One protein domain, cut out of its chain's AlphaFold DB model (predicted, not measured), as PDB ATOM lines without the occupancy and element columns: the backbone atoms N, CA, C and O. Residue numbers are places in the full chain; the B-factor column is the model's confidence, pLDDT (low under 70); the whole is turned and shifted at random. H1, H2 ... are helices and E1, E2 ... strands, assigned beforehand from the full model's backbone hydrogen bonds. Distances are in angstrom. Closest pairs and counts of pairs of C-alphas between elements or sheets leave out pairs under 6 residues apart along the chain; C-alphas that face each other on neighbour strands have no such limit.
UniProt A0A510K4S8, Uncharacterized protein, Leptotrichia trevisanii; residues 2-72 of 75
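AT A GLANCE: This is residues 2 to 72 of the 75 residues of an uncharacterized protein of Leptotrichia trevisanii (UniProt A0A510K4S8). Two small hairpins, E1 with E2 and E3 with E4, point away from each other at one end of a long helical arm, roughly as the crossbar of a T. Residues 30 to 38 of H2 pack on the hairpin E3 E4, mainly on E4, while residues 2 to 29, with H1, stick out as the arm. The printed part has 71 residues, with two helices and then four strands, H1 H2 E1 E2 E3 E4, in two antiparallel two-stranded sheets; the class is mixed, helices and strands. It is extended, with a radius of gyration of the C-alphas of 19.6 A and spans of 60 by 39 by 13 A.

IN THESE COORDINATES: E1 is residues 40 to 44, 13.8 A long, and E2 residues 50 to 54, 13.9 A. E3 is residues 58 to 61 and E4 residues 67 to 71, ending at C-alpha 71 (84.812, 29.645, 316.813). H2 is residues 25 to 38, 19.9 A. H1 is residues 2 to 22, 30.7 A, from C-alpha 2 (61.429, -18.071, 342.683).

HOW THE PARTS SIT: The hairpin E1 and E2 is antiparallel at 154 degrees, with N 51 and O 43 at 2.8 A. The hairpin E3 and E4 is antiparallel at 158 degrees, with N 71 and O 58 at 2.8 A. E1 is apart from E3 and E4. The closest C-alphas of H2 and E4, Gly 34 and Ile 67, are 5.8 A apart. H1 is apart from H2 and the four strands. Every O i to N i+4 pair is within hydrogen-bond range in H2, and 16 of 17 in H1.

THE WHOLE: The C-alphas farthest apart, of Lys 2 and Glu 72, are 60.3 A apart. The printed part has no cut, and its five links between named elements are tight. Mean pLDDT of the printed part is 89.2; residues 2 and 21 are under 70.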
ATOM      1  N   LYS A   2      61.721 -19.325 341.940       65.00
ATOM      2  CA  LYS A   2      61.429 -18.071 342.683       65.00
ATOM      3  C   LYS A   2      62.606 -17.079 342.772       65.00
ATOM      4  O   LYS A   2      62.397 -15.875 342.689       65.00
ATOM      5  N   ASN A   3      63.834 -17.580 342.905       76.06
ATOM      6  CA  ASN A   3      65.026 -16.737 343.068       76.06
ATOM      7  C   ASN A   3      65.479 -16.117 341.735       76.06
ATOM      8  O   ASN A   3      65.943 -14.984 341.715       76.06
ATOM      9  N   LEU A   4      65.276 -16.832 340.621       82.56
ATOM     10  CA  LEU A   4      65.617 -16.365 339.274       82.56
ATOM     11  C   LEU A   4      64.730 -15.180 338.861       82.56
ATOM     12  O   LEU A   4      65.226 -14.160 338.397       82.56
ATOM     13  N   LEU A   5      63.423 -15.289 339.121       83.94
ATOM     14  CA  LEU A   5      62.455 -14.213 338.887       83.94
ATOM     15  C   LEU A   5      62.796 -12.945 339.679       83.94
ATOM     16  O   LEU A   5      62.717 -11.854 339.128       83.94
ATOM     17  N   LYS A   6      63.226 -13.078 340.940       83.69
ATOM     18  CA  LYS A   6      63.647 -11.929 341.759       83.69
ATOM     19  C   LYS A   6      64.856 -11.204 341.168       83.69
ATOM     20  O   LYS A   6      64.839  -9.982 341.098       83.69
ATOM     21  N   VAL A   7      65.875 -11.944 340.726       89.62
ATOM     22  CA  VAL A   7      67.080 -11.355 340.117       89.62
ATOM     23  C   VAL A   7      66.740 -10.644 338.806       89.62
ATOM     24  O   VAL A   7      67.202  -9.529 338.586       89.62
ATOM     25  N   LEU A   8      65.885 -11.241 337.971       90.06
ATOM     26  CA  LEU A   8      65.437 -10.619 336.721       90.06
ATOM     27  C   LEU A   8      64.650  -9.325 336.963       90.06
ATOM     28  O   LEU A   8      64.907  -8.332 336.290       90.06
ATOM     29  N   PHE A   9      63.746  -9.313 337.946       90.44
ATOM     30  CA  PHE A   9      62.999  -8.110 338.328       90.44
ATOM     31  C   PHE A   9      63.900  -6.997 338.874       90.44
ATOM     32  O   PHE A   9      63.723  -5.833 338.532       90.44
ATOM     33  N   LEU A  10      64.882  -7.341 339.712       89.62
ATOM     34  CA  LEU A  10      65.860  -6.374 340.214       89.62
ATOM     35  C   LEU A  10      66.722  -5.807 339.077       89.62
ATOM     36  O   LEU A  10      66.948  -4.601 339.023       89.62
ATOM     37  N   GLY A  11      67.158  -6.657 338.144       90.38
ATOM     38  CA  GLY A  11      67.930  -6.235 336.977       90.38
ATOM     39  C   GLY A  11      67.143  -5.311 336.045       90.38
ATOM     40  O   GLY A  11      67.658  -4.269 335.641       90.38
ATOM     41  N   SER A  12      65.886  -5.645 335.736       87.56
ATOM     42  CA  SER A  12      65.043  -4.814 334.868       87.56
ATOM     43  C   SER A  12      64.704  -3.466 335.503       87.56
ATOM     44  O   SER A  12      64.685  -2.455 334.798       87.56
ATOM     45  N   LEU A  13      64.500  -3.417 336.824       86.81
ATOM     46  CA  LEU A  13      64.270  -2.169 337.551       86.81
ATOM     47  C   LEU A  13      65.491  -1.244 337.460       86.81
ATOM     48  O   LEU A  13      65.344  -0.072 337.122       86.81
ATOM     49  N   MET A  14      66.696  -1.777 337.684       84.19
ATOM     50  CA  MET A  14      67.937  -1.002 337.572       84.19
ATOM     51  C   MET A  14      68.163  -0.469 336.153       84.19
ATOM     52  O   MET A  14      68.506   0.700 335.983       84.19
ATOM     53  N   LEU A  15      67.914  -1.292 335.130       85.00
ATOM     54  CA  LEU A  15      67.987  -0.873 333.725       85.00
ATOM     55  C   LEU A  15      66.960   0.216 333.394       85.00
ATOM     56  O   LEU A  15      67.274   1.147 332.656       85.00
ATOM     57  N   SER A  16      65.753   0.127 333.956       83.88
ATOM     58  CA  SER A  16      64.691   1.117 333.738       83.88
ATOM     59  C   SER A  16      65.045   2.473 334.352       83.88
ATOM     60  O   SER A  16      64.905   3.497 333.691       83.88
ATOM     61  N   VAL A  17      65.576   2.487 335.579       81.06
ATOM     62  CA  VAL A  17      66.020   3.724 336.244       81.06
ATOM     63  C   VAL A  17      67.220   4.339 335.519       81.06
ATOM     64  O   VAL A  17      67.215   5.534 335.235       81.06
ATOM     65  N   ALA A  18      68.212   3.526 335.140       76.88
ATOM     66  CA  ALA A  18      69.360   3.997 334.363       76.88
ATOM     67  C   ALA A  18      68.945   4.566 332.994       76.88
ATOM     68  O   ALA A  18      69.566   5.506 332.500       76.88
ATOM     69  N   SER A  19      67.873   4.036 332.401       75.06
ATOM     70  CA  SER A  19      67.326   4.534 331.138       75.06
ATOM     71  C   SER A  19      66.735   5.941 331.282       75.06
ATOM     72  O   SER A  19      66.955   6.778 330.413       75.06
ATOM     73  N   CYS A  20      66.032   6.258 332.373       71.25
ATOM     74  CA  CYS A  20      65.424   7.583 332.541       71.25
ATOM     75  C   CYS A  20      66.453   8.728 332.577       71.25
ATOM     76  O   CYS A  20      66.222   9.766 331.959       71.25
ATOM     77  N   GLU A  21      67.594   8.531 333.240       68.25
ATOM     78  CA  GLU A  21      68.660   9.543 333.314       68.25
ATOM     79  C   GLU A  21      69.476   9.616 332.013       68.25
ATOM     80  O   GLU A  21      69.778  10.700 331.510       68.25
ATOM     81  N   LEU A  22      69.795   8.463 331.415       73.81
ATOM     82  CA  LEU A  22      70.616   8.389 330.203       73.81
ATOM     83  C   LEU A  22      69.868   8.860 328.941       73.81
ATOM     84  O   LEU A  22      70.475   9.389 328.007       73.81
ATOM     85  N   PHE A  23      68.545   8.689 328.911       72.00
ATOM     86  CA  PHE A  23      67.684   9.113 327.807       72.00
ATOM     87  C   PHE A  23      66.939  10.419 328.092       72.00
ATOM     88  O   PHE A  23      65.928  10.682 327.446       72.00
ATOM     89  N   SER A  24      67.428  11.263 329.010       82.75
ATOM     90  CA  SER A  24      66.858  12.598 329.221       82.75
ATOM     91  C   SER A  24      66.846  13.388 327.900       82.75
ATOM     92  O   SER A  24      67.915  13.753 327.391       82.75
ATOM     93  N   PRO A  25      65.665  13.698 327.322       83.75
ATOM     94  CA  PRO A  25      65.587  14.371 326.024       83.75
ATOM     95  C   PRO A  25      66.256  15.748 326.042       83.75
ATOM     96  O   PRO A  25      66.811  16.193 325.038       83.75
ATOM     97  N   LYS A  26      66.242  16.412 327.205       87.25
ATOM     98  CA  LYS A  26      66.868  17.720 327.413       87.25
ATOM     99  C   LYS A  26      68.389  17.652 327.280       87.25
ATOM    100  O   LYS A  26      68.973  18.507 326.620       87.25
ATOM    101  N   GLU A  27      69.027  16.646 327.871       87.25
ATOM    102  CA  GLU A  27      70.485  16.494 327.790       87.25
ATOM    103  C   GLU A  27      70.931  16.114 326.374       87.25
ATOM    104  O   GLU A  27      71.901  16.669 325.858       87.25
ATOM    105  N   TRP A  28      70.157  15.276 325.679       88.06
ATOM    106  CA  TRP A  28      70.387  14.988 324.262       88.06
ATOM    107  C   TRP A  28      70.213  16.215 323.364       88.06
ATOM    108  O   TRP A  28      71.017  16.421 322.454       88.06
ATOM    109  N   ALA A  29      69.214  17.063 323.628       90.06
ATOM    110  CA  ALA A  29      69.029  18.313 322.896       90.06
ATOM    111  C   ALA A  29      70.232  19.256 323.071       90.06
ATOM    112  O   ALA A  29      70.757  19.769 322.081       90.06
ATOM    113  N   LYS A  30      70.732  19.416 324.304       90.38
ATOM    114  CA  LYS A  30      71.953  20.192 324.589       90.38
ATOM    115  C   LYS A  30      73.182  19.609 323.896       90.38
ATOM    116  O   LYS A  30      73.963  20.344 323.293       90.38
ATOM    117  N   TYR A  31      73.353  18.289 323.954       89.81
ATOM    118  CA  TYR A  31      74.453  17.599 323.283       89.81
ATOM    119  C   TYR A  31      74.415  17.818 321.764       89.81
ATOM    120  O   TYR A  31      75.431  18.178 321.165       89.81
ATOM    121  N   ASN A  32      73.239  17.667 321.149       91.00
ATOM    122  CA  ASN A  32      73.039  17.871 319.716       91.00
ATOM    123  C   ASN A  32      73.299  19.323 319.309       91.00
ATOM    124  O   ASN A  32      74.052  19.555 318.363       91.00
ATOM    125  N   ARG A  33      72.791  20.296 320.076       92.38
ATOM    126  CA  ARG A  33      73.091  21.719 319.873       92.38
ATOM    127  C   ARG A  33      74.592  21.991 319.950       92.38
ATOM    128  O   ARG A  33      75.157  22.634 319.072       92.38
ATOM    129  N   GLY A  34      75.271  21.453 320.961       93.00
ATOM    130  CA  GLY A  34      76.719  21.592 321.104       93.00
ATOM    131  C   GLY A  34      77.506  20.945 319.959       93.00
ATOM    132  O   GLY A  34      78.576  21.433 319.595       93.00
ATOM    133  N   ARG A  35      77.016  19.844 319.382       91.88
ATOM    134  CA  ARG A  35      77.609  19.233 318.182       91.88
ATOM    135  C   ARG A  35      77.424  20.099 316.941       91.88
ATOM    136  O   ARG A  35      78.360  20.239 316.154       91.88
ATOM    137  N   GLU A  36      76.236  20.665 316.776       93.88
ATOM    138  CA  GLU A  36      75.907  21.570 315.678       93.88
ATOM    139  C   GLU A  36      76.768  22.838 315.740       93.88
ATOM    140  O   GLU A  36      77.429  23.184 314.761       93.88
ATOM    141  N   LEU A  37      76.878  23.460 316.920       95.88
ATOM    142  CA  LEU A  37      77.725  24.633 317.163       95.88
ATOM    143  C   LEU A  37      79.208  24.366 316.897       95.88
ATOM    144  O   LEU A  37      79.898  25.235 316.386       95.88
ATOM    145  N   ARG A  38      79.711  23.159 317.158       95.50
ATOM    146  CA  ARG A  38      81.085  22.779 316.786       95.50
ATOM    147  C   ARG A  38      81.260  22.526 315.291       95.50
ATOM    148  O   ARG A  38      82.381  22.539 314.788       95.50
ATOM    149  N   GLY A  39      80.163  22.310 314.563       94.94
ATOM    150  CA  GLY A  39      80.189  21.944 313.149       94.94
ATOM    151  C   GLY A  39      80.901  20.613 312.920       94.94
ATOM    152  O   GLY A  39      81.694  20.511 311.984       94.94
ATOM    153  N   ARG A  40      80.676  19.626 313.803       92.69
ATOM    154  CA  ARG A  40      81.380  18.340 313.750       92.69
ATOM    155  C   ARG A  40      81.186  17.670 312.395       92.69
ATOM    156  O   ARG A  40      80.057  17.409 311.988       92.69
ATOM    157  N   THR A  41      82.293  17.358 311.738       92.31
ATOM    158  CA  THR A  41      82.324  16.682 310.443       92.31
ATOM    159  C   THR A  41      83.197  15.444 310.534       92.31
ATOM    160  O   THR A  41      84.084  15.372 311.386       92.31
ATOM    161  N   CYS A  42      82.926  14.465 309.680       93.62
ATOM    162  CA  CYS A  42      83.726  13.257 309.584       93.62
ATOM    163  C   CYS A  42      84.034  12.966 308.118       93.62
ATOM    164  O   CYS A  42      83.117  12.924 307.300       93.62
ATOM    165  N   ASP A  43      85.305  12.769 307.799       94.00
ATOM    166  CA  ASP A  43      85.794  12.479 306.456       94.00
ATOM    167  C   ASP A  43      86.963  11.481 306.501       94.00
ATOM    168  O   ASP A  43      87.391  11.030 307.566       94.00
ATOM    169  N   TYR A  44      87.429  11.072 305.323       93.75
ATOM    170  CA  TYR A  44      88.669  10.319 305.192       93.75
ATOM    171  C   TYR A  44      89.830  11.297 305.056       93.75
ATOM    172  O   TYR A  44      89.806  12.181 304.200       93.75
ATOM    173  N   ASP A  45      90.865  11.114 305.871       88.94
ATOM    174  CA  ASP A  45      92.091  11.883 305.711       88.94
ATOM    175  C   ASP A  45      92.859  11.471 304.442       88.94
ATOM    176  O   ASP A  45      92.561  10.478 303.775       88.94
ATOM    177  N   ARG A  46      93.917  12.223 304.123       90.06
ATOM    178  CA  ARG A  46      94.828  11.944 302.995       90.06
ATOM    179  C   ARG A  46      95.504  10.563 303.033       90.06
ATOM    180  O   ARG A  46      96.143  10.185 302.058       90.06
ATOM    181  N   TYR A  47      95.420   9.851 304.153       93.31
ATOM    182  CA  TYR A  47      95.974   8.515 304.358       93.31
ATOM    183  C   TYR A  47      94.882   7.429 304.385       93.31
ATOM    184  O   TYR A  47      95.188   6.275 304.672       93.31
ATOM    185  N   GLY A  48      93.622   7.776 304.095       93.69
ATOM    186  CA  GLY A  48      92.500   6.839 304.069       93.69
ATOM    187  C   GLY A  48      91.935   6.483 305.448       93.69
ATOM    188  O   GLY A  48      91.165   5.530 305.554       93.69
ATOM    189  N   ASN A  49      92.269   7.226 306.507       95.38
ATOM    190  CA  ASN A  49      91.699   7.002 307.836       95.38
ATOM    191  C   ASN A  49      90.429   7.831 308.025       95.38
ATOM    192  O   ASN A  49      90.460   9.050 307.861       95.38
ATOM    193  N   TYR A  50      89.336   7.189 308.442       95.62
ATOM    194  CA  TYR A  50      88.108   7.890 308.815       95.62
ATOM    195  C   TYR A  50      88.315   8.662 310.125       95.62
ATOM    196  O   TYR A  50      88.623   8.070 311.163       95.62
ATOM    197  N   LYS A  51      88.162   9.987 310.083       94.19
ATOM    198  CA  LYS A  51      88.371  10.880 311.225       94.19
ATOM    199  C   LYS A  51      87.216  11.855 311.355       94.19
ATOM    200  O   LYS A  51      86.686  12.351 310.372       94.19
ATOM    201  N   CYS A  52      86.861  12.155 312.598       93.12
ATOM    202  CA  CYS A  52      85.889  13.186 312.924       93.12
ATOM    203  C   CYS A  52      86.579  14.337 313.640       93.12
ATOM    204  O   CYS A  52      87.259  14.107 314.642       93.12
ATOM    205  N   TYR A  53      86.336  15.560 313.191       92.44
ATOM    206  CA  TYR A  53      86.859  16.768 313.814       92.44
ATOM    207  C   TYR A  53      85.777  17.834 313.938       92.44
ATOM    208  O   TYR A  53      84.773  17.850 313.220       92.44
ATOM    209  N   ASP A  54      85.991  18.724 314.896       95.31
ATOM    210  CA  ASP A  54      85.147  19.881 315.125       95.31
ATOM    211  C   ASP A  54      85.720  21.049 314.317       95.31
ATOM    212  O   ASP A  54      86.866  21.440 314.529       95.31
ATOM    213  N   LYS A  55      84.937  21.602 313.382       95.44
ATOM    214  CA  LYS A  55      85.350  22.775 312.586       95.44
ATOM    215  C   LYS A  55      85.613  23.989 313.474       95.44
ATOM    216  O   LYS A  55      86.506  24.777 313.203       95.44
ATOM    217  N   ARG A  56      84.839  24.108 314.555       96.62
ATOM    218  CA  ARG A  56      84.902  25.185 315.545       96.62
ATOM    219  C   ARG A  56      85.267  24.594 316.913       96.62
ATOM    220  O   ARG A  56      84.361  24.306 317.701       96.62
ATOM    221  N   PRO A  57      86.558  24.325 317.188       95.00
ATOM    222  CA  PRO A  57      86.981  23.626 318.402       95.00
ATOM    223  C   PRO A  57      86.990  24.522 319.652       95.00
ATOM    224  O   PRO A  57      86.953  24.007 320.771       95.00
ATOM    225  N   HIS A  58      87.022  25.848 319.491       96.38
ATOM    226  CA  HIS A  58      87.053  26.795 320.604       96.38
ATOM    227  C   HIS A  58      85.629  27.201 320.971       96.38
ATOM    228  O   HIS A  58      84.976  27.885 320.195       96.38
ATOM    229  N   CYS A  59      85.138  26.806 322.144       95.50
ATOM    230  CA  CYS A  59      83.761  27.079 322.560       95.50
ATOM    231  C   CYS A  59      83.705  27.825 323.893       95.50
ATOM    232  O   CYS A  59      84.392  27.437 324.841       95.50
ATOM    233  N   ILE A  60      82.826  28.822 323.982       95.38
ATOM    234  CA  ILE A  60      82.461  29.471 325.243       95.38
ATOM    235  C   ILE A  60      81.241  28.785 325.857       95.38
ATOM    236  O   ILE A  60      80.359  28.274 325.156       95.38
ATOM    237  N   ARG A  61      81.217  28.755 327.188       94.81
ATOM    238  CA  ARG A  61      80.110  28.221 327.978       94.81
ATOM    239  C   ARG A  61      79.508  29.322 328.831       94.81
ATOM    240  O   ARG A  61      80.235  30.195 329.298       94.81
ATOM    241  N   ASP A  62      78.202  29.264 329.033       94.06
ATOM    242  CA  ASP A  62      77.533  30.141 329.987       94.06
ATOM    243  C   ASP A  62      77.745  29.674 331.439       94.06
ATOM    244  O   ASP A  62      78.395  28.664 331.717       94.06
ATOM    245  N   SER A  63      77.156  30.409 332.384       95.06
ATOM    246  CA  SER A  63      77.183  30.068 333.813       95.06
ATOM    247  C   SER A  63      76.552  28.710 334.163       95.06
ATOM    248  O   SER A  63      76.842  28.167 335.226       95.06
ATOM    249  N   SER A  64      75.712  28.148 333.286       90.75
ATOM    250  CA  SER A  64      75.105  26.823 333.450       90.75
ATOM    251  C   SER A  64      75.970  25.690 332.877       90.75
ATOM    252  O   SER A  64      75.681  24.515 333.102       90.75
ATOM    253  N   GLY A  65      77.040  26.033 332.151       89.69
ATOM    254  CA  GLY A  65      77.918  25.093 331.459       89.69
ATOM    255  C   GLY A  65      77.458  24.724 330.043       89.69
ATOM    256  O   GLY A  65      78.108  23.888 329.404       89.69
ATOM    257  N   GLU A  66      76.382  25.332 329.529       90.94
ATOM    258  CA  GLU A  66      75.903  25.111 328.160       90.94
ATOM    259  C   GLU A  66      76.772  25.875 327.157       90.94
ATOM    260  O   GLU A  66      77.242  26.981 327.414       90.94
ATOM    261  N   ILE A  67      77.008  25.263 325.997       93.69
ATOM    262  CA  ILE A  67      77.784  25.874 324.919       93.69
ATOM    263  C   ILE A  67      76.904  26.884 324.203       93.69
ATOM    264  O   ILE A  67      75.879  26.511 323.632       93.69
ATOM    265  N   VAL A  68      77.340  28.139 324.196       94.62
ATOM    266  CA  VAL A  68      76.589  29.234 323.570       94.62
ATOM    267  C   VAL A  68      77.148  29.603 322.203       94.62
ATOM    268  O   VAL A  68      76.384  29.910 321.291       94.62
ATOM    269  N   GLU A  69      78.464  29.494 322.027       95.25
ATOM    270  CA  GLU A  69      79.145  29.857 320.788       95.25
ATOM    271  C   GLU A  69      80.438  29.056 320.632       95.25
ATOM    272  O   GLU A  69      81.123  28.747 321.613       95.25
ATOM    273  N   CYS A  70      80.781  28.729 319.386       97.06
ATOM    274  CA  CYS A  70      82.068  28.148 319.036       97.06
ATOM    275  C   CYS A  70      82.680  28.875 317.834       97.06
ATOM    276  O   CYS A  70      81.971  29.265 316.908       97.06
ATOM    277  N   SER A  71      84.006  28.976 317.829       96.38
ATOM    278  CA  SER A  71      84.812  29.645 316.813       96.38
ATOM    279  C   SER A  71      85.938  28.734 316.316       96.38
ATOM    280  O   SER A  71      86.380  27.805 317.002       96.38
ATOM    281  N   GLU A  72      86.393  28.999 315.093       96.00
ATOM    282  CA  GLU A  72      87.597  28.388 314.519       96.00
ATOM    283  C   GLU A  72      88.873  28.975 315.133       96.00
ATOM    284  O   GLU A  72      89.899  28.302 315.192       96.00
TER     285      GLU A  72